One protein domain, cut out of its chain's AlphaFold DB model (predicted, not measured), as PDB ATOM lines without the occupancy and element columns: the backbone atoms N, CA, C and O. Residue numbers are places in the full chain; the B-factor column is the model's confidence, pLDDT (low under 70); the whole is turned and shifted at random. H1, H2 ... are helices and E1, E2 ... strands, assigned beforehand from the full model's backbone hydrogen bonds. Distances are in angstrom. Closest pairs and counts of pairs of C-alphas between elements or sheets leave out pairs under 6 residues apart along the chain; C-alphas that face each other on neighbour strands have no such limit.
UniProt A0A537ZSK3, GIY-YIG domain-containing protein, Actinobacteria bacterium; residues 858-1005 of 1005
ATOM      1  N   TYR A 858      45.276 -11.186  -1.186       72.62
ATOM      2  CA  TYR A 858      46.550 -10.541  -1.471       72.62
ATOM      3  C   TYR A 858      47.668 -11.291  -0.763       72.62
ATOM      4  O   TYR A 858      47.535 -11.689   0.395       72.62
ATOM      5  N   ALA A 859      48.787 -11.460  -1.460       75.88
ATOM      6  CA  ALA A 859      49.955 -12.155  -0.955       75.88
ATOM      7  C   ALA A 859      51.105 -11.159  -0.735       75.88
ATOM      8  O   ALA A 859      51.419 -10.346  -1.603       75.88
ATOM      9  N   THR A 860      51.727 -11.204   0.441       74.88
ATOM     10  CA  THR A 860      52.869 -10.334   0.774       74.88
ATOM     11  C   THR A 860      54.125 -10.684  -0.033       74.88
ATOM     12  O   THR A 860      54.261 -11.783  -0.566       74.88
ATOM     13  N   ALA A 861      55.086  -9.758  -0.104       70.44
ATOM     14  CA  ALA A 861      56.404 -10.069  -0.652       70.44
ATOM     15  C   ALA A 861      57.075 -11.207   0.160       70.44
ATOM     16  O   ALA A 861      57.028 -11.155   1.397       70.44
ATOM     17  N   PRO A 862      57.710 -12.204  -0.495       79.62
ATOM     18  CA  PRO A 862      58.418 -13.288   0.183       79.62
ATOM     19  C   PRO A 862      59.458 -12.786   1.192       79.62
ATOM     20  O   PRO A 862      60.233 -11.876   0.896       79.62
ATOM     21  N   PHE A 863      59.515 -13.401   2.376       74.44
ATOM     22  CA  PHE A 863      60.522 -13.091   3.396       74.44
ATOM     23  C   PHE A 863      61.124 -14.360   4.012       74.44
ATOM     24  O   PHE A 863      60.434 -15.348   4.241       74.44
ATOM     25  N   LEU A 864      62.428 -14.322   4.295       74.94
ATOM     26  CA  LEU A 864      63.188 -15.452   4.831       74.94
ATOM     27  C   LEU A 864      63.235 -15.403   6.365       74.94
ATOM     28  O   LEU A 864      63.804 -14.458   6.918       74.94
ATOM     29  N   ALA A 865      62.717 -16.420   7.056       70.69
ATOM     30  CA  ALA A 865      62.855 -16.582   8.506       70.69
ATOM     31  C   ALA A 865      63.380 -17.981   8.867       70.69
ATOM     32  O   ALA A 865      62.911 -18.988   8.351       70.69
ATOM     33  N   SER A 866      64.390 -18.052   9.739       70.19
ATOM     34  CA  SER A 866      65.038 -19.317  10.148       70.19
ATOM     35  C   SER A 866      65.472 -20.233   8.983       70.19
ATOM     36  O   SER A 866      65.452 -21.450   9.117       70.19
ATOM     37  N   GLY A 867      65.852 -19.652   7.838       69.62
ATOM     38  CA  GLY A 867      66.254 -20.384   6.625       69.62
ATOM     39  C   GLY A 867      65.111 -20.773   5.676       69.62
ATOM     40  O   GLY A 867      65.383 -21.124   4.535       69.62
ATOM     41  N   VAL A 868      63.849 -20.643   6.094       71.19
ATOM     42  CA  VAL A 868      62.656 -20.949   5.283       71.19
ATOM     43  C   VAL A 868      62.079 -19.659   4.693       71.19
ATOM     44  O   VAL A 868      62.057 -18.621   5.363       71.19
ATOM     45  N   ARG A 869      61.620 -19.689   3.435       81.25
ATOM     46  CA  ARG A 869      60.891 -18.570   2.817       81.25
ATOM     47  C   ARG A 869      59.407 -18.664   3.174       81.25
ATOM     48  O   ARG A 869      58.821 -19.740   3.139       81.25
ATOM     49  N   TYR A 870      58.790 -17.529   3.479       84.19
ATOM     50  CA  TYR A 870      57.368 -17.439   3.807       84.19
ATOM     51  C   TYR A 870      56.674 -16.349   3.010       84.19
ATOM     52  O   TYR A 870      57.274 -15.331   2.649       84.19
ATOM     53  N   ARG A 871      55.366 -16.531   2.852       86.88
ATOM     54  CA  ARG A 871      54.431 -15.538   2.345       86.88
ATOM     55  C   ARG A 871      53.165 -15.562   3.196       86.88
ATOM     56  O   ARG A 871      52.618 -16.615   3.495       86.88
ATOM     57  N   LEU A 872      52.722 -14.387   3.633       87.00
ATOM     58  CA  LEU A 872      51.439 -14.226   4.322       87.00
ATOM     59  C   LEU A 872      50.388 -13.816   3.298       87.00
ATOM     60  O   LEU A 872      50.635 -12.870   2.541       87.00
ATOM     61  N   VAL A 873      49.250 -14.508   3.297       86.62
ATOM     62  CA  VAL A 873      48.143 -14.288   2.357       86.62
ATOM     63  C   VAL A 873      46.853 -14.024   3.130       86.62
ATOM     64  O   VAL A 873      46.543 -14.718   4.096       86.62
ATOM     65  N   GLY A 874      46.106 -13.001   2.729       86.38
ATOM     66  CA  GLY A 874      44.878 -12.556   3.394       86.38
ATOM     67  C   GLY A 874      44.119 -11.555   2.529       86.38
ATOM     68  O   GLY A 874      44.658 -11.055   1.543       86.38
ATOM     69  N   THR A 875      42.870 -11.243   2.864       82.31
ATOM     70  CA  THR A 875      42.112 -10.238   2.101       82.31
ATOM     71  C   THR A 875      42.693  -8.836   2.286       82.31
ATOM     72  O   THR A 875      43.287  -8.511   3.321       82.31
ATOM     73  N   GLY A 876      42.499  -7.965   1.293       71.19
ATOM     74  CA  GLY A 876      42.990  -6.584   1.355       71.19
ATOM     75  C   GLY A 876      42.407  -5.800   2.538       71.19
ATOM     76  O   GLY A 876      43.116  -5.041   3.200       71.19
ATOM     77  N   ALA A 877      41.143  -6.074   2.877       74.06
ATOM     78  CA  ALA A 877      40.489  -5.548   4.072       74.06
ATOM     79  C   ALA A 877      41.202  -5.973   5.372       74.06
ATOM     80  O   ALA A 877      41.383  -5.138   6.258       74.06
ATOM     81  N   SER A 878      41.666  -7.225   5.479       79.88
ATOM     82  CA  SER A 878      42.412  -7.705   6.650       79.88
ATOM     83  C   SER A 878      43.768  -7.017   6.806       79.88
ATOM     84  O   SER A 878      44.102  -6.598   7.914       79.88
ATOM     85  N   PHE A 879      44.535  -6.823   5.724       78.31
ATOM     86  CA  PHE A 879      45.799  -6.074   5.796       78.31
ATOM     87  C   PHE A 879      45.576  -4.620   6.238       78.31
ATOM     88  O   PHE A 879      46.193  -4.173   7.207       78.31
ATOM     89  N   LEU A 880      44.624  -3.915   5.616       74.31
ATOM     90  CA  LEU A 880      44.268  -2.541   5.988       74.31
ATOM     91  C   LEU A 880      43.765  -2.438   7.440       74.31
ATOM     92  O   LEU A 880      44.112  -1.489   8.147       74.31
ATOM     93  N   ALA A 881      42.990  -3.416   7.919       75.69
ATOM     94  CA  ALA A 881      42.499  -3.465   9.297       75.69
ATOM     95  C   ALA A 881      43.612  -3.716  10.329       75.69
ATOM     96  O   ALA A 881      43.511  -3.223  11.453       75.69
ATOM     97  N   VAL A 882      44.684  -4.431   9.966       77.25
ATOM     98  CA  VAL A 882      45.861  -4.590  10.834       77.25
ATOM     99  C   VAL A 882      46.709  -3.322  10.855       77.25
ATOM    100  O   VAL A 882      47.074  -2.875  11.941       77.25
ATOM    101  N   GLU A 883      47.010  -2.730   9.697       69.38
ATOM    102  CA  GLU A 883      47.890  -1.556   9.604       69.38
ATOM    103  C   GLU A 883      47.270  -0.308  10.252       69.38
ATOM    104  O   GLU A 883      47.919   0.348  11.072       69.38
ATOM    105  N   SER A 884      45.992  -0.029   9.976       65.88
ATOM    106  CA  SER A 884      45.275   1.143  10.515       65.88
ATOM    107  C   SER A 884      45.096   1.144  12.041       65.88
ATOM    108  O   SER A 884      44.833   2.196  12.620       65.88
ATOM    109  N   ARG A 885      45.265  -0.005  12.716       65.88
ATOM    110  CA  ARG A 885      44.984  -0.201  14.156       65.88
ATOM    111  C   ARG A 885      46.245  -0.474  14.997       65.88
ATOM    112  O   ARG A 885      46.195  -1.227  15.968       65.88
ATOM    113  N   THR A 886      47.396   0.093  14.615       58.53
ATOM    114  CA  THR A 886      48.715  -0.230  15.214       58.53
ATOM    115  C   THR A 886      49.271   0.745  16.259       58.53
ATOM    116  O   THR A 886      50.195   0.378  16.984       58.53
ATOM    117  N   ALA A 887      48.777   1.983  16.335       53.03
ATOM    118  CA  ALA A 887      49.569   3.081  16.904       53.03
ATOM    119  C   ALA A 887      49.759   3.072  18.438       53.03
ATOM    120  O   ALA A 887      50.807   3.505  18.918       53.03
ATOM    121  N   THR A 888      48.758   2.645  19.223       58.94
ATOM    122  CA  THR A 888      48.691   2.984  20.667       58.94
ATOM    123  C   THR A 888      48.209   1.880  21.612       58.94
ATOM    124  O   THR A 888      48.606   1.894  22.781       58.94
ATOM    125  N   ARG A 889      47.378   0.943  21.145       78.00
ATOM    126  CA  ARG A 889      46.705  -0.090  21.960       78.00
ATOM    127  C   ARG A 889      47.182  -1.509  21.626       78.00
ATOM    128  O   ARG A 889      48.168  -1.679  20.906       78.00
ATOM    129  N   PHE A 890      46.562  -2.517  22.237       85.62
ATOM    130  CA  PHE A 890      46.964  -3.920  22.162       85.62
ATOM    131  C   PHE A 890      46.116  -4.741  21.183       85.62
ATOM    132  O   PHE A 890      44.955  -4.433  20.911       85.62
ATOM    133  N   GLN A 891      46.729  -5.808  20.674       88.62
ATOM    134  CA  GLN A 891      46.128  -6.834  19.827       88.62
ATOM    135  C   GLN A 891      46.335  -8.211  20.477       88.62
ATOM    136  O   GLN A 891      47.422  -8.481  21.000       88.62
ATOM    137  N   VAL A 892      45.317  -9.071  20.412       90.56
ATOM    138  CA  VAL A 892      45.331 -10.481  20.842       90.56
ATOM    139  C   VAL A 892      45.223 -11.352  19.593       90.56
ATOM    140  O   VAL A 892      44.319 -11.160  18.776       90.56
ATOM    141  N   TYR A 893      46.154 -12.289  19.428       92.69
ATOM    142  CA  TYR A 893      46.215 -13.178  18.270       92.69
ATOM    143  C   TYR A 893      46.531 -14.617  18.677       92.69
ATOM    144  O   TYR A 893      47.200 -14.875  19.681       92.69
ATOM    145  N   GLU A 894      46.102 -15.554  17.841       93.56
ATOM    146  CA  GLU A 894      46.444 -16.964  17.935       93.56
ATOM    147  C   GLU A 894      47.006 -17.489  16.611       93.56
ATOM    148  O   GLU A 894      46.758 -16.941  15.536       93.56
ATOM    149  N   ILE A 895      47.813 -18.541  16.698       92.94
ATOM    150  CA  ILE A 895      48.425 -19.225  15.561       92.94
ATOM    151  C   ILE A 895      47.905 -20.658  15.561       92.94
ATOM    152  O   ILE A 895      47.990 -21.347  16.584       92.94
ATOM    153  N   ARG A 896      47.376 -21.103  14.421       92.38
ATOM    154  CA  ARG A 896      46.800 -22.442  14.226       92.38
ATOM    155  C   ARG A 896      47.645 -23.283  13.273       92.38
ATOM    156  O   ARG A 896      48.412 -22.746  12.468       92.38
ATOM    157  N   ASN A 897      47.498 -24.602  13.378       88.81
ATOM    158  CA  ASN A 897      48.121 -25.565  12.472       88.81
ATOM    159  C   ASN A 897      47.177 -26.069  11.374       88.81
ATOM    160  O   ASN A 897      46.010 -25.694  11.326       88.81
ATOM    161  N   ARG A 898      47.693 -26.948  10.502       80.44
ATOM    162  CA  ARG A 898      46.943 -27.549   9.378       80.44
ATOM    163  C   ARG A 898      45.670 -28.311   9.776       80.44
ATOM    164  O   ARG A 898      44.892 -28.658   8.905       80.44
ATOM    165  N   PHE A 899      45.480 -28.591  11.066       81.38
ATOM    166  CA  PHE A 899      44.307 -29.269  11.621       81.38
ATOM    167  C   PHE A 899      43.392 -28.297  12.395       81.38
ATOM    168  O   PHE A 899      42.661 -28.715  13.290       81.38
ATOM    169  N   GLY A 900      43.521 -26.983  12.165       81.56
ATOM    170  CA  GLY A 900      42.781 -25.928  12.870       81.56
ATOM    171  C   GLY A 900      43.126 -25.766  14.359       81.56
ATOM    172  O   GLY A 900      42.621 -24.851  15.011       81.56
ATOM    173  N   ARG A 901      43.995 -26.612  14.929       87.25
ATOM    174  CA  ARG A 901      44.321 -26.584  16.362       87.25
ATOM    175  C   ARG A 901      45.210 -25.388  16.681       87.25
ATOM    176  O   ARG A 901      46.194 -25.130  15.988       87.25
ATOM    177  N   THR A 902      44.882 -24.681  17.759       90.12
ATOM    178  CA  THR A 902      45.648 -23.515  18.216       90.12
ATOM    179  C   THR A 902      46.947 -23.971  18.874       90.12
ATOM    180  O   THR A 902      46.934 -24.643  19.902       90.12
ATOM    181  N   VAL A 903      48.084 -23.618  18.273       89.06
ATOM    182  CA  VAL A 903      49.423 -24.021  18.735       89.06
ATOM    183  C   VAL A 903      50.118 -22.941  19.561       89.06
ATOM    184  O   VAL A 903      51.014 -23.263  20.342       89.06
ATOM    185  N   TYR A 904      49.709 -21.675  19.422       90.62
ATOM    186  CA  TYR A 904      50.213 -20.552  20.215       90.62
ATOM    187  C   TYR A 904      49.182 -19.422  20.326       90.62
ATOM    188  O   TYR A 904      48.519 -19.111  19.342       90.62
ATOM    189  N   VAL A 905      49.112 -18.760  21.482       91.25
ATOM    190  CA  VAL A 905      48.343 -17.520  21.719       91.25
ATOM    191  C   VAL A 905      49.294 -16.435  22.236       91.25
ATOM    192  O   VAL A 905      50.217 -16.742  22.997       91.25
ATOM    193  N   GLY A 906      49.100 -15.172  21.847       89.62
ATOM    194  CA  GLY A 906      49.912 -14.071  22.365       89.62
ATOM    195  C   GLY A 906      49.340 -12.665  22.165       89.62
ATOM    196  O   GLY A 906      48.496 -12.428  21.302       89.62
ATOM    197  N   ILE A 907      49.869 -11.705  22.933       89.06
ATOM    198  CA  ILE A 907      49.583 -10.266  22.782       89.06
ATOM    199  C   ILE A 907      50.708  -9.459  22.128       89.06
ATOM    200  O   ILE A 907      51.883  -9.846  22.102       89.06
ATOM    201  N   THR A 908      50.353  -8.279  21.621       86.25
ATOM    202  CA  THR A 908      51.296  -7.259  21.140       86.25
ATOM    203  C   THR A 908      50.683  -5.859  21.130       86.25
ATOM    204  O   THR A 908      49.489  -5.718  21.361       86.25
ATOM    205  N   GLY A 909      51.499  -4.831  20.882       80.06
ATOM    206  CA  GLY A 909      51.112  -3.419  20.918       80.06
ATOM    207  C   GLY A 909      51.622  -2.677  22.160       80.06
ATOM    208  O   GLY A 909      52.507  -3.161  22.872       80.06
ATOM    209  N   GLY A 910      51.056  -1.494  22.403       69.25
ATOM    210  CA  GLY A 910      51.417  -0.609  23.515       69.25
ATOM    211  C   GLY A 910      52.563   0.379  23.232       69.25
ATOM    212  O   GLY A 910      53.373   0.218  22.319       69.25
ATOM    213  N   LYS A 911      52.637   1.429  24.065       58.59
ATOM    214  CA  LYS A 911      53.397   2.678  23.821       58.59
ATOM    215  C   LYS A 911      54.915   2.547  23.604       58.59
ATOM    216  O   LYS A 911      55.528   3.506  23.146       58.59
ATOM    217  N   THR A 912      55.546   1.431  23.971       54.62
ATOM    218  CA  THR A 912      57.015   1.272  23.920       54.62
ATOM    219  C   THR A 912      57.531   0.542  22.679       54.62
ATOM    220  O   THR A 912      58.712   0.678  22.366       54.62
ATOM    221  N   LEU A 913      56.680  -0.202  21.963       54.88
ATOM    222  CA  LEU A 913      56.970  -0.797  20.653       54.88
ATOM    223  C   LEU A 913      55.645  -1.027  19.893       54.88
ATOM    224  O   LEU A 913      55.017  -2.070  20.108       54.88
ATOM    225  N   PRO A 914      55.233  -0.126  18.979       56.94
ATOM    226  CA  PRO A 914      54.115  -0.394  18.081       56.94
ATOM    227  C   PRO A 914      54.516  -1.520  17.117       56.94
ATOM    228  O   PRO A 914      55.309  -1.333  16.198       56.94
ATOM    229  N   LYS A 915      54.016  -2.723  17.404       71.88
ATOM    230  CA  LYS A 915      54.203  -3.958  16.635       71.88
ATOM    231  C   LYS A 915      52.863  -4.661  16.527       71.88
ATOM    232  O   LYS A 915      52.282  -4.989  17.567       71.88
ATOM    233  N   ASN A 916      52.420  -4.953  15.314       84.12
ATOM    234  CA  ASN A 916      51.193  -5.715  15.087       84.12
ATOM    235  C   ASN A 916      51.416  -7.233  15.229       84.12
ATOM    236  O   ASN A 916      52.535  -7.712  15.457       84.12
ATOM    237  N   ALA A 917      50.336  -8.006  15.113       85.88
ATOM    238  CA  ALA A 917      50.399  -9.466  15.139       85.88
ATOM    239  C   ALA A 917      51.275 -10.059  14.012       85.88
ATOM    240  O   ALA A 917      51.948 -11.060  14.243       85.88
ATOM    241  N   LEU A 918      51.358  -9.422  12.834       85.94
ATOM    242  CA  LEU A 918      52.207  -9.867  11.714       85.94
ATOM    243  C   LEU A 918      53.708  -9.698  12.045       85.94
ATOM    244  O   LEU A 918      54.508 -10.602  11.798       85.94
ATOM    245  N   ASP A 919      54.097  -8.594  12.697       84.12
ATOM    246  CA  ASP A 919      55.456  -8.355  13.218       84.12
ATOM    247  C   ASP A 919      55.853  -9.355  14.306       84.12
ATOM    248  O   ASP A 919      57.042  -9.647  14.503       84.12
ATOM    249  N   ARG A 920      54.868  -9.843  15.073       84.94
ATOM    250  CA  ARG A 920      55.078 -10.898  16.066       84.94
ATOM    251  C   ARG A 920      55.145 -12.269  15.441       84.94
ATOM    252  O   ARG A 920      56.057 -12.997  15.804       84.94
ATOM    253  N   LEU A 921      54.277 -12.595  14.489       85.88
ATOM    254  CA  LEU A 921      54.354 -13.839  13.732       85.88
ATOM    255  C   LEU A 921      55.735 -13.986  13.087       85.88
ATOM    256  O   LEU A 921      56.420 -14.973  13.340       85.88
ATOM    257  N   ARG A 922      56.199 -12.956  12.365       82.19
ATOM    258  CA  ARG A 922      57.563 -12.894  11.816       82.19
ATOM    259  C   ARG A 922      58.622 -13.127  12.897       82.19
ATOM    260  O   ARG A 922      59.529 -13.928  12.705       82.19
ATOM    261  N   GLN A 923      58.500 -12.479  14.059       82.25
ATOM    262  CA  GLN A 923      59.425 -12.695  15.178       82.25
ATOM    263  C   GLN A 923      59.366 -14.124  15.749       82.25
ATOM    264  O   GLN A 923      60.416 -14.655  16.102       82.25
ATOM    265  N   HIS A 924      58.196 -14.760  15.838       82.31
ATOM    266  CA  HIS A 924      58.074 -16.153  16.277       82.31
ATOM    267  C   HIS A 924      58.729 -17.097  15.264       82.31
ATOM    268  O   HIS A 924      59.563 -17.895  15.672       82.31
ATOM    269  N   LEU A 925      58.481 -16.929  13.961       80.62
ATOM    270  CA  LEU A 925      59.133 -17.710  12.893       80.62
ATOM    271  C   LEU A 925      60.672 -17.554  12.874       80.62
ATOM    272  O   LEU A 925      61.375 -18.481  12.485       80.62
ATOM    273  N   TYR A 926      61.216 -16.416  13.331       76.06
ATOM    274  CA  TYR A 926      62.665 -16.216  13.524       76.06
ATOM    275  C   TYR A 926      63.241 -16.795  14.829       76.06
ATOM    276  O   TYR A 926      64.453 -16.970  14.917       76.06
ATOM    277  N   THR A 927      62.432 -16.994  15.878       74.38
ATOM    278  CA  THR A 927      62.939 -17.272  17.245       74.38
ATOM    279  C   THR A 927      62.469 -18.597  17.841       74.38
ATOM    280  O   THR A 927      63.054 -19.053  18.821       74.38
ATOM    281  N   LYS A 928      61.449 -19.231  17.259       71.88
ATOM    282  CA  LYS A 928      60.989 -20.580  17.586       71.88
ATOM    283  C   LYS A 928      61.354 -21.501  16.423       71.88
ATOM    284  O   LYS A 928      60.736 -21.438  15.364       71.88
ATOM    285  N   GLN A 929      62.389 -22.307  16.619       62.38
ATOM    286  CA  GLN A 929      62.895 -23.258  15.626       62.38
ATOM    287  C   GLN A 929      62.229 -24.637  15.784       62.38
ATOM    288  O   GLN A 929      61.533 -24.886  16.771       62.38
ATOM    289  N   GLY A 930      62.446 -25.533  14.818       63.25
ATOM    290  CA  GLY A 930      61.883 -26.886  14.830       63.25
ATOM    291  C   GLY A 930      60.369 -26.904  14.604       63.25
ATOM    292  O   GLY A 930      59.848 -26.126  13.807       63.25
ATOM    293  N   GLU A 931      59.659 -27.774  15.323       59.59
ATOM    294  CA  GLU A 931      58.236 -28.093  15.116       59.59
ATOM    295  C   GLU A 931      57.281 -26.883  15.059       59.59
ATOM    296  O   GLU A 931      56.216 -26.987  14.449       59.59
ATOM    297  N   PHE A 932      57.625 -25.728  15.646       72.62
ATOM    298  CA  PHE A 932      56.811 -24.509  15.526       72.62
ATOM    299  C   PHE A 932      56.675 -24.036  14.068       72.62
ATOM    300  O   PHE A 932      55.607 -23.572  13.674       72.62
ATOM    301  N   ILE A 933      57.738 -24.171  13.272       63.28
ATOM    302  CA  ILE A 933      57.793 -23.748  11.865       63.28
ATOM    303  C   ILE A 933      56.896 -24.628  10.991       63.28
ATOM    304  O   ILE A 933      56.119 -24.115  10.191       63.28
ATOM    305  N   GLU A 934      56.947 -25.947  11.177       64.88
ATOM    306  CA  GLU A 934      56.131 -26.884  10.396       64.88
ATOM    307  C   GLU A 934      54.635 -26.766  10.735       64.88
ATOM    308  O   GLU A 934      53.778 -26.906   9.851       64.88
ATOM    309  N   ASN A 935      54.333 -26.474  12.009       76.06
ATOM    310  CA  ASN A 935      52.978 -26.355  12.539       76.06
ATOM    311  C   ASN A 935      52.322 -24.982  12.340       76.06
ATOM    312  O   ASN A 935      51.101 -24.934  12.355       76.06
ATOM    313  N   ALA A 936      53.041 -23.868  12.179       83.69
ATOM    314  CA  ALA A 936      52.401 -22.557  12.013       83.69
ATOM    315  C   ALA A 936      51.823 -22.395  10.592       83.69
ATOM    316  O   ALA A 936      52.574 -22.212   9.637       83.69
ATOM    317  N   ARG A 937      50.489 -22.455  10.443       89.25
ATOM    318  CA  ARG A 937      49.798 -22.400   9.133       89.25
ATOM    319  C   ARG A 937      48.782 -21.277   8.987       89.25
ATOM    320  O   ARG A 937      48.585 -20.796   7.876       89.25
ATOM    321  N   GLU A 938      48.196 -20.805  10.081       91.69
ATOM    322  CA  GLU A 938      47.316 -19.634  10.066       91.69
ATOM    323  C   GLU A 938      47.602 -18.709  11.247       91.69
ATOM    324  O   GLU A 938      47.958 -19.168  12.334       91.69
ATOM    325  N   LEU A 939      47.391 -17.409  11.046       92.19
ATOM    326  CA  LEU A 939      47.323 -16.391  12.091       92.19
ATOM    327  C   LEU A 939      45.899 -15.836  12.139       92.19
ATOM    328  O   LEU A 939      45.412 -15.312  11.139       92.19
ATOM    329  N   HIS A 940      45.271 -15.898  13.309       92.62
ATOM    330  CA  HIS A 940      43.954 -15.324  13.581       92.62
ATOM    331  C   HIS A 940      44.106 -14.201  14.607       92.62
ATOM    332  O   HIS A 940      44.664 -14.412  15.682       92.62
ATOM    333  N   ILE A 941      43.634 -12.997  14.288       91.12
ATOM    334  CA  ILE A 941      43.633 -11.852  15.211       91.12
ATOM    335  C   ILE A 941      42.211 -11.683  15.739       91.12
ATOM    336  O   ILE A 941      41.310 -11.314  14.982       91.12
ATOM    337  N   LEU A 942      42.042 -11.978  17.028       90.19
ATOM    338  CA  LEU A 942      40.744 -12.097  17.702       90.19
ATOM    339  C   LEU A 942      40.335 -10.813  18.434       90.19
ATOM    340  O   LEU A 942      39.154 -10.552  18.637       90.19
ATOM    341  N   GLY A 943      41.312  -9.996  18.835       87.88
ATOM    342  CA  GLY A 943      41.067  -8.735  19.532       87.88
ATOM    343  C   GLY A 943      42.011  -7.635  19.069       87.88
ATOM    344  O   GLY A 943      43.211  -7.868  18.903       87.88
ATOM    345  N   VAL A 944      41.484  -6.428  18.867       86.94
ATOM    346  CA  VAL A 944      42.227  -5.222  18.471       86.94
ATOM    347  C   VAL A 944      41.727  -3.989  19.229       86.94
ATOM    348  O   VAL A 944      40.605  -3.962  19.728       86.94
ATOM    349  N   ASP A 945      42.572  -2.960  19.313       83.38
ATOM    350  CA  ASP A 945      42.331  -1.737  20.097       83.38
ATOM    351  C   ASP A 945      41.979  -1.995  21.581       83.38
ATOM    352  O   ASP A 945      41.168  -1.303  22.194       83.38
ATOM    353  N   LEU A 946      42.616  -3.003  22.180       85.38
ATOM    354  CA  LEU A 946      42.410  -3.384  23.578       85.38
ATOM    355  C   LEU A 946      43.383  -2.656  24.523       85.38
ATOM    356  O   LEU A 946      44.513  -2.335  24.153       85.38
ATOM    357  N   ASP A 947      42.987  -2.456  25.780       86.44
ATOM    358  CA  ASP A 947      43.891  -1.992  26.844       86.44
ATOM    359  C   ASP A 947      44.648  -3.169  27.494       86.44
ATOM    360  O   ASP A 947      44.149  -4.294  27.509       86.44
ATOM    361  N   GLU A 948      45.846  -2.934  28.064       85.75
ATOM    362  CA  GLU A 948      46.750  -4.023  28.512       85.75
ATOM    363  C   GLU A 948      46.093  -4.986  29.526       85.75
ATOM    364  O   GLU A 948      46.382  -6.183  29.506       85.75
ATOM    365  N   ARG A 949      45.186  -4.482  30.381       87.31
ATOM    366  CA  ARG A 949      44.408  -5.289  31.340       87.31
ATOM    367  C   ARG A 949      43.527  -6.312  30.613       87.31
ATOM    368  O   ARG A 949      43.635  -7.511  30.869       87.31
ATOM    369  N   ILE A 950      42.694  -5.833  29.688       86.44
ATOM    370  CA  ILE A 950      41.718  -6.642  28.944       86.44
ATOM    371  C   ILE A 950      42.442  -7.593  27.984       86.44
ATOM    372  O   ILE A 950      42.163  -8.789  27.984       86.44
ATOM    373  N   ALA A 951      43.440  -7.097  27.243       87.75
ATOM    374  CA  ALA A 951      44.224  -7.905  26.309       87.75
ATOM    375  C   ALA A 951      44.922  -9.092  26.993       87.75
ATOM    376  O   ALA A 951      44.982 -10.177  26.425       87.75
ATOM    377  N   ARG A 952      45.432  -8.909  28.219       86.25
ATOM    378  CA  ARG A 952      46.026 -10.007  28.998       86.25
ATOM    379  C   ARG A 952      44.995 -10.957  29.586       86.25
ATOM    380  O   ARG A 952      45.268 -12.141  29.611       86.25
ATOM    381  N   GLY A 953      43.834 -10.470  30.030       84.75
ATOM    382  CA  GLY A 953      42.766 -11.363  30.496       84.75
ATOM    383  C   GLY A 953      42.313 -12.296  29.374       84.75
ATOM    384  O   GLY A 953      42.250 -13.503  29.562       84.75
ATOM    385  N   PHE A 954      42.136 -11.745  28.171       88.81
ATOM    386  CA  PHE A 954      41.789 -12.524  26.984       88.81
ATOM    387  C   PHE A 954      42.930 -13.459  26.521       88.81
ATOM    388  O   PHE A 954      42.653 -14.568  26.081       88.81
ATOM    389  N   GLU A 955      44.209 -13.071  26.663       89.62
ATOM    390  CA  GLU A 955      45.353 -13.981  26.444       89.62
ATOM    391  C   GLU A 955      45.347 -15.158  27.430       89.62
ATOM    392  O   GLU A 955      45.530 -16.300  27.016       89.62
ATOM    393  N   ASP A 956      45.146 -14.878  28.720       85.06
ATOM    394  CA  ASP A 956      45.139 -15.873  29.793       85.06
ATOM    395  C   ASP A 956      43.980 -16.867  29.601       85.06
ATOM    396  O   ASP A 956      44.217 -18.073  29.563       85.06
ATOM    397  N   ASP A 957      42.758 -16.374  29.376       85.19
ATOM    398  CA  ASP A 957      41.568 -17.215  29.209       85.19
ATOM    399  C   ASP A 957      41.639 -18.082  27.930       85.19
ATOM    400  O   ASP A 957      41.293 -19.261  27.972       85.19
ATOM    401  N   LEU A 958      42.174 -17.560  26.812       86.88
ATOM    402  CA  LEU A 958      42.424 -18.348  25.590       86.88
ATOM    403  C   LEU A 958      43.495 -19.436  25.787       86.88
ATOM    404  O   LEU A 958      43.441 -20.483  25.137       86.88
ATOM    405  N   ILE A 959      44.487 -19.205  26.656       86.25
ATOM    406  CA  ILE A 959      45.499 -20.213  27.005       86.25
ATOM    407  C   ILE A 959      44.887 -21.291  27.910       86.25
ATOM    408  O   ILE A 959      45.112 -22.477  27.661       86.25
ATOM    409  N   ASP A 960      44.100 -20.895  28.913       82.88
ATOM    410  CA  ASP A 960      43.436 -21.803  29.856       82.88
ATOM    411  C   ASP A 960      42.375 -22.683  29.142       82.88
ATOM    412  O   ASP A 960      42.280 -23.886  29.417       82.88
ATOM    413  N   GLU A 961      41.641 -22.121  28.169       84.25
ATOM    414  CA  GLU A 961      40.691 -22.824  27.288       84.25
ATOM    415  C   GLU A 961      41.403 -23.782  26.317       84.25
ATOM    416  O   GLU A 961      41.178 -24.996  26.350       84.25
ATOM    417  N   LYS A 962      42.258 -23.248  25.432       85.19
ATOM    418  CA  LYS A 962      42.748 -23.971  24.240       85.19
ATOM    419  C   LYS A 962      44.036 -24.760  24.474       85.19
ATOM    420  O   LYS A 962      44.435 -25.535  23.608       85.19
ATOM    421  N   LYS A 963      44.696 -24.549  25.619       84.69
ATOM    422  CA  LYS A 963      45.936 -25.218  26.069       84.69
ATOM    423  C   LYS A 963      47.023 -25.319  24.978       84.69
ATOM    424  O   LYS A 963      47.541 -26.408  24.715       84.69
ATOM    425  N   PRO A 964      47.385 -24.198  24.320       85.62
ATOM    426  CA  PRO A 964      48.320 -24.193  23.199       85.62
ATOM    427  C   PRO A 964      49.733 -24.634  23.604       85.62
ATOM    428  O   PRO A 964      50.384 -24.010  24.444       85.62
ATOM    429  N   TYR A 965      50.237 -25.672  22.931       80.88
ATOM    430  CA  TYR A 965      51.525 -26.330  23.200       80.88
ATOM    431  C   TYR A 965      52.709 -25.356  23.383       80.88
ATOM    432  O   TYR A 965      53.532 -25.522  24.282       80.88
ATOM    433  N   TRP A 966      52.789 -24.288  22.580       80.56
ATOM    434  CA  TRP A 966      53.905 -23.329  22.626       80.56
ATOM    435  C   TRP A 966      53.742 -22.193  23.649       80.56
ATOM    436  O   TRP A 966      54.522 -21.231  23.620       80.56
ATOM    437  N   ASN A 967      52.757 -22.288  24.544       84.50
ATOM    438  CA  ASN A 967      52.593 -21.415  25.709       84.50
ATOM    439  C   ASN A 967      53.060 -22.071  27.022       84.50
ATOM    440  O   ASN A 967      53.007 -21.403  28.054       84.50
ATOM    441  N   ASN A 968      53.575 -23.310  26.972       56.56
ATOM    442  CA  ASN A 968      54.103 -24.088  28.101       56.56
ATOM    443  C   ASN A 968      55.284 -23.402  28.819       56.56
ATOM    444  O   ASN A 968      56.456 -23.732  28.639       56.56
ATOM    445  N   ARG A 969      54.956 -22.435  29.673       53.81
ATOM    446  CA  ARG A 969      55.787 -21.931  30.766       53.81
ATOM    447  C   ARG A 969      55.044 -22.189  32.063       53.81
ATOM    448  O   ARG A 969      53.823 -22.062  32.096       53.81
ATOM    449  N   GLU A 970      55.786 -22.420  33.137       47.03
ATOM    450  CA  GLU A 970      55.269 -22.268  34.495       47.03
ATOM    451  C   GLU A 970      54.860 -20.797  34.698       47.03
ATOM    452  O   GLU A 970      55.672 -19.931  35.033       47.03
ATOM    453  N   ARG A 971      53.597 -20.481  34.393       56.62
ATOM    454  CA  ARG A 971      52.997 -19.181  34.685       56.62
ATOM    455  C   ARG A 971      52.599 -19.171  36.152       56.62
ATOM    456  O   ARG A 971      51.703 -19.900  36.559       56.62
ATOM    457  N   ASP A 972      53.246 -18.305  36.921       57.06
ATOM    458  CA  ASP A 972      52.811 -17.941  38.266       57.06
ATOM    459  C   ASP A 972      51.360 -17.395  38.194       57.06
ATOM    460  O   ASP A 972      51.150 -16.348  37.561       57.06
ATOM    461  N   PRO A 973      50.356 -18.068  38.799       56.47
ATOM    462  CA  PRO A 973      48.945 -17.688  38.657       56.47
ATOM    463  C   PRO A 973      48.613 -16.304  39.231       56.47
ATOM    464  O   PRO A 973      47.683 -15.640  38.776       56.47
ATOM    465  N   GLU A 974      49.401 -15.826  40.195       61.47
ATOM    466  CA  GLU A 974      49.237 -14.510  40.814       61.47
ATOM    467  C   GLU A 974      49.935 -13.394  40.014       61.47
ATOM    468  O   GLU A 974      49.893 -12.226  40.405       61.47
ATOM    469  N   SER A 975      50.639 -13.705  38.919       70.06
ATOM    470  CA  SER A 975      51.369 -12.702  38.123       70.06
ATOM    471  C   SER A 975      50.455 -11.664  37.458       70.06
ATOM    472  O   SER A 975      50.811 -10.485  37.431       70.06
ATOM    473  N   TYR A 976      49.260 -12.062  37.003       74.88
ATOM    474  CA  TYR A 976      48.226 -11.121  36.559       74.88
ATOM    475  C   TYR A 976      47.724 -10.279  37.741       74.88
ATOM    476  O   TYR A 976      47.760  -9.046  37.705       74.88
ATOM    477  N   VAL A 977      47.302 -10.958  38.814       73.62
ATOM    478  CA  VAL A 977      46.614 -10.347  39.962       73.62
ATOM    479  C   VAL A 977      47.496  -9.314  40.664       73.62
ATOM    480  O   VAL A 977      47.047  -8.215  40.976       73.62
ATOM    481  N   ARG A 978      48.794  -9.592  40.820       75.00
ATOM    482  CA  ARG A 978      49.754  -8.649  41.421       75.00
ATOM    483  C   ARG A 978      50.132  -7.473  40.508       75.00
ATOM    484  O   ARG A 978      50.726  -6.523  41.010       75.00
ATOM    485  N   LYS A 979      49.804  -7.497  39.203       77.25
ATOM    486  CA  LYS A 979      50.012  -6.349  38.292       77.25
ATOM    487  C   LYS A 979      48.751  -5.489  38.103       77.25
ATOM    488  O   LYS A 979      48.901  -4.283  37.914       77.25
ATOM    489  N   TYR A 980      47.544  -6.064  38.155       78.25
ATOM    490  CA  TYR A 980      46.297  -5.343  37.823       78.25
ATOM    491  C   TYR A 980      45.163  -5.436  38.852       78.25
ATOM    492  O   TYR A 980      44.145  -4.775  38.667       78.25
ATOM    493  N   GLY A 981      45.309  -6.228  39.916       79.62
ATOM    494  CA  GLY A 981      44.203  -6.556  40.814       79.62
ATOM    495  C   GLY A 981      43.293  -7.620  40.202       79.62
ATOM    496  O   GLY A 981      43.737  -8.720  39.885       79.62
ATOM    497  N   GLU A 982      42.011  -7.315  40.053       77.75
ATOM    498  CA  GLU A 982      41.008  -8.279  39.592       77.75
ATOM    499  C   GLU A 982      41.148  -8.596  38.087       77.75
ATOM    500  O   GLU A 982      41.459  -7.715  37.272       77.75
ATOM    501  N   ARG A 983      40.915  -9.868  37.709       78.75
ATOM    502  CA  ARG A 983      40.758 -10.267  36.294       78.75
ATOM    503  C   ARG A 983      39.547  -9.527  35.683       78.75
ATOM    504  O   ARG A 983      38.648  -9.134  36.428       78.75
ATOM    505  N   PRO A 984      39.498  -9.315  34.354       82.38
ATOM    506  CA  PRO A 984      38.331  -8.722  33.709       82.38
ATOM    507  C   PRO A 984      37.113  -9.643  33.855       82.38
ATOM    508  O   PRO A 984      37.267 -10.852  34.046       82.38
ATOM    509  N   SER A 985      35.902  -9.095  33.755       80.38
ATOM    510  CA  SER A 985      34.695  -9.934  33.763       80.38
ATOM    511  C   SER A 985      34.575 -10.762  32.475       80.38
ATOM    512  O   SER A 985      35.128 -10.401  31.434       80.38
ATOM    513  N   ILE A 986      33.796 -11.849  32.514       73.81
ATOM    514  CA  ILE A 986      33.526 -12.690  31.331       73.81
ATOM    515  C   ILE A 986      32.949 -11.856  30.176       73.81
ATOM    516  O   ILE A 986      33.273 -12.101  29.016       73.81
ATOM    517  N   ASP A 987      32.146 -10.833  30.475       74.50
ATOM    518  CA  ASP A 987      31.568  -9.960  29.453       74.50
ATOM    519  C   ASP A 987      32.560  -8.887  28.960       74.50
ATOM    520  O   ASP A 987      32.535  -8.542  27.776       74.50
ATOM    521  N   GLU A 988      33.515  -8.440  29.790       76.06
ATOM    522  CA  GLU A 988      34.666  -7.648  29.317       76.06
ATOM    523  C   GLU A 988      35.546  -8.457  28.347       76.06
ATOM    524  O   GLU A 988      35.988  -7.921  27.330       76.06
ATOM    525  N   VAL A 989      35.766  -9.752  28.614       75.88
ATOM    526  CA  VAL A 989      36.546 -10.650  27.739       75.88
ATOM    527  C   VAL A 989      35.782 -11.007  26.461       75.88
ATOM    528  O   VAL A 989      36.361 -10.958  25.378       75.88
ATOM    529  N   ARG A 990      34.469 -11.268  26.527       75.06
ATOM    530  CA  ARG A 990      33.624 -11.424  25.325       75.06
ATOM    531  C   ARG A 990      33.678 -10.187  24.430       75.06
ATOM    532  O   ARG A 990      33.852 -10.317  23.224       75.06
ATOM    533  N   THR A 991      33.608  -8.995  25.023       76.88
ATOM    534  CA  THR A 991      33.725  -7.718  24.294       76.88
ATOM    535  C   THR A 991      35.139  -7.496  23.727       76.88
ATOM    536  O   THR A 991      35.314  -6.721  22.787       76.88
ATOM    537  N   ALA A 992      36.156  -8.201  24.238       81.69
ATOM    538  CA  ALA A 992      37.518  -8.175  23.705       81.69
ATOM    539  C   ALA A 992      37.700  -9.012  22.424       81.69
ATOM    540  O   ALA A 992      38.640  -8.749  21.669       81.69
ATOM    541  N   HIS A 993      36.802  -9.965  22.140       86.19
ATOM    542  CA  HIS A 993      36.767 -10.743  20.893       86.19
ATOM    543  C   HIS A 993      36.131  -9.922  19.750       86.19
ATOM    544  O   HIS A 993      35.133 -10.304  19.144       86.19
ATOM    545  N   ASN A 994      36.686  -8.735  19.493       82.62
ATOM    546  CA  ASN A 994      36.130  -7.717  18.597       82.62
ATOM    547  C   ASN A 994      36.704  -7.747  17.163       82.62
ATOM    548  O   ASN A 994      36.444  -6.837  16.371       82.62
ATOM    549  N   ALA A 995      37.497  -8.767  16.828       82.88
ATOM    550  CA  ALA A 995      38.070  -8.975  15.505       82.88
ATOM    551  C   ALA A 995      38.030 -10.456  15.106       82.88
ATOM    552  O   ALA A 995      38.018 -11.346  15.950       82.88
ATOM    553  N   ASN A 996      38.037 -10.713  13.801       82.62
ATOM    554  CA  ASN A 996      38.229 -12.046  13.236       82.62
ATOM    555  C   ASN A 996      39.015 -11.912  11.922       82.62
ATOM    556  O   ASN A 996      38.464 -12.031  10.829       82.62
ATOM    557  N   LEU A 997      40.291 -11.524  12.031       87.75
ATOM    558  CA  LEU A 997      41.170 -11.323  10.871       87.75
ATOM    559  C   LEU A 997      42.074 -12.545  10.698       87.75
ATOM    560  O   LEU A 997      42.998 -12.743  11.490       87.75
ATOM    561  N   ALA A 998      41.813 -13.342   9.663       88.06
ATOM    562  CA  ALA A 998      42.587 -14.533   9.331       88.06
ATOM    563  C   ALA A 998      43.618 -14.262   8.221       88.06
ATOM    564  O   ALA A 998      43.328 -13.588   7.229       88.06
ATOM    565  N   PHE A 999      44.813 -14.836   8.379       90.19
ATOM    566  CA  PHE A 999      45.890 -14.843   7.389       90.19
ATOM    567  C   PHE A 999      46.469 -16.255   7.267       90.19
ATOM    568  O   PHE A 999      46.842 -16.862   8.273       90.19
ATOM    569  N   ARG A1000      46.606 -16.757   6.038       89.44
ATOM    570  CA  ARG A1000      47.313 -18.008   5.738       89.44
ATOM    571  C   ARG A1000      48.823 -17.768   5.725       89.44
ATOM    572  O   ARG A1000      49.293 -16.721   5.275       89.44
ATOM    573  N   ILE A1001      49.571 -18.746   6.225       89.69
ATOM    574  CA  ILE A1001      51.033 -18.768   6.265       89.69
ATOM    575  C   ILE A1001      51.498 -19.798   5.238       89.69
ATOM    576  O   ILE A1001      51.542 -20.999   5.505       89.69
ATOM    577  N   GLU A1002      51.832 -19.320   4.047       86.25
ATOM    578  CA  GLU A1002      52.450 -20.141   3.017       86.25
ATOM    579  C   GLU A1002      53.948 -20.252   3.297       86.25
ATOM    580  O   GLU A1002      54.634 -19.248   3.517       86.25
ATOM    581  N   LEU A1003      54.455 -21.483   3.268       83.25
ATOM    582  CA  LEU A1003      55.878 -21.744   3.110       83.25
ATOM    583  C   LEU A1003      56.146 -21.761   1.604       83.25
ATOM    584  O   LEU A1003      55.396 -22.387   0.856       83.25
ATOM    585  N   LEU A1004      57.191 -21.064   1.174       72.31
ATOM    586  CA  LEU A1004      57.659 -21.069  -0.208       72.31
ATOM    587  C   LEU A1004      58.954 -21.896  -0.301       72.31
ATOM    588  O   LEU A1004      59.739 -21.854   0.654       72.31
ATOM    589  N   PRO A1005      59.197 -22.601  -1.422       50.62
ATOM    590  CA  PRO A1005      60.527 -23.120  -1.744       50.62
ATOM    591  C   PRO A1005      61.519 -21.959  -1.926       50.62
ATOM    592  O   PRO A1005      61.100 -20.889  -2.432       50.62
TER     593      PRO A1005
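What this domain is: This is residues 858 to 1005 of the 1005 residues of the protein "GIY-YIG domain-containing protein" of Actinobacteria bacterium (UniProt A0A537ZSK3). A strongly twisted sheet of six antiparallel strands, curled like part of a barrel, curls round helix H2, and the longest helix, H4, covers E3 and E4 from the other face. H5 sits beyond H4, off the sheet, near one end of the longest axis. H1 and H2 on one face and H4 and H6 on the other make three layers, a sheet between helices. The 148 printed residues hold six named helices and six named strands, in the order E1 E2 H1 E3 E4 H2 H3 E5 H4 H5 H6 E6, class mixed; the sheet's order is E1 - E2 - E6 - E5 - E3 - E4. The whole is compact, with a radius of gyration of the C-alphas of 15.2 A and spans of 48 by 33 by 29 A.

How they stand to each other: Residues 858 to 859 pair, antiparallel, with residues 873 to 874 of E2, residues 868 to 875. Edge strand E1, residues 863 to 865, forms a hairpin with E2, with N 865 and O 868 2.9 A apart. E6, residues 997 to 1004, is staggered: residues 1000 to 1004 pair with E2 (N 873 and O 1000, 3.0 A), and residues 997 to 1000 with E5, residues 938 to 946 (N 939 and O 999, 2.9 A). E3, residues 890 to 896, pairs with E5 (N 894 and O 940, 2.8 A) and forms a hairpin with edge strand E4, residues 902 to 909 (N 893 and O 906, 3.0 A). H1, residues 876 to 883, is only just over E6, with 3 C-alphas, and runs across at 68 degrees on the local plane; the closest C-alphas are Ser 878 and Leu 997, 5.7 A. The sheet curls round H2, residues 917 to 927; its closest C-alphas to E1 are Tyr 926 and Ala 865, 5.0 A. H3, residues 931 to 935, is on the sheet, over none of its strands. E4, H2 H3, E5 form a split strand-helix-strand unit, two strands running the same way with E3 between them, its crossover right-handed. H4, residues 948 to 962, runs along E3 at 5 degrees on the local plane, at a height of 8.6 A; Gly 906 of E4 and Glu 955 have C-alphas 6.1 A apart, their closest. H6, residues 986 to 992, stands up from the sheet over E5 and touches H4 at its residues 950 to 954 alone, closest C-alphas Val 989 and Phe 954, 5.6 A. H5, residues 974 to 980, is close to H4 but not clearly touching, closest C-alphas Tyr 980 and Arg 949, 6.8 A. Every O i to N i+4 pair is within hydrogen-bond range in H1, H2, H3, H4 and H6; in H5, 2 of 3 are.

Where its parts are: E2 is 23.4 A long, E6 22.1 A, E5 21.7 A, E4 21.0 A, H4 20.8 A, E3 20.2 A and H2 14.9 A. C-alpha 863 opens E1 at (60.522, -13.091, 3.396), H4 begins at C-alpha 948 (46.750, -4.023, 28.512), and E6 ends at C-alpha 1004 (57.659, -21.069, -0.208).

The domain as a whole: The farthest C-alphas, Gly 981 and Pro 1005, are 48.5 A apart. The printed part has no cut, and its one long link is H4 to H5. Mean pLDDT of the printed part is 78.7; 25 residues are under 70, among them 883 to 888, 910 to 914 and 968 to 974.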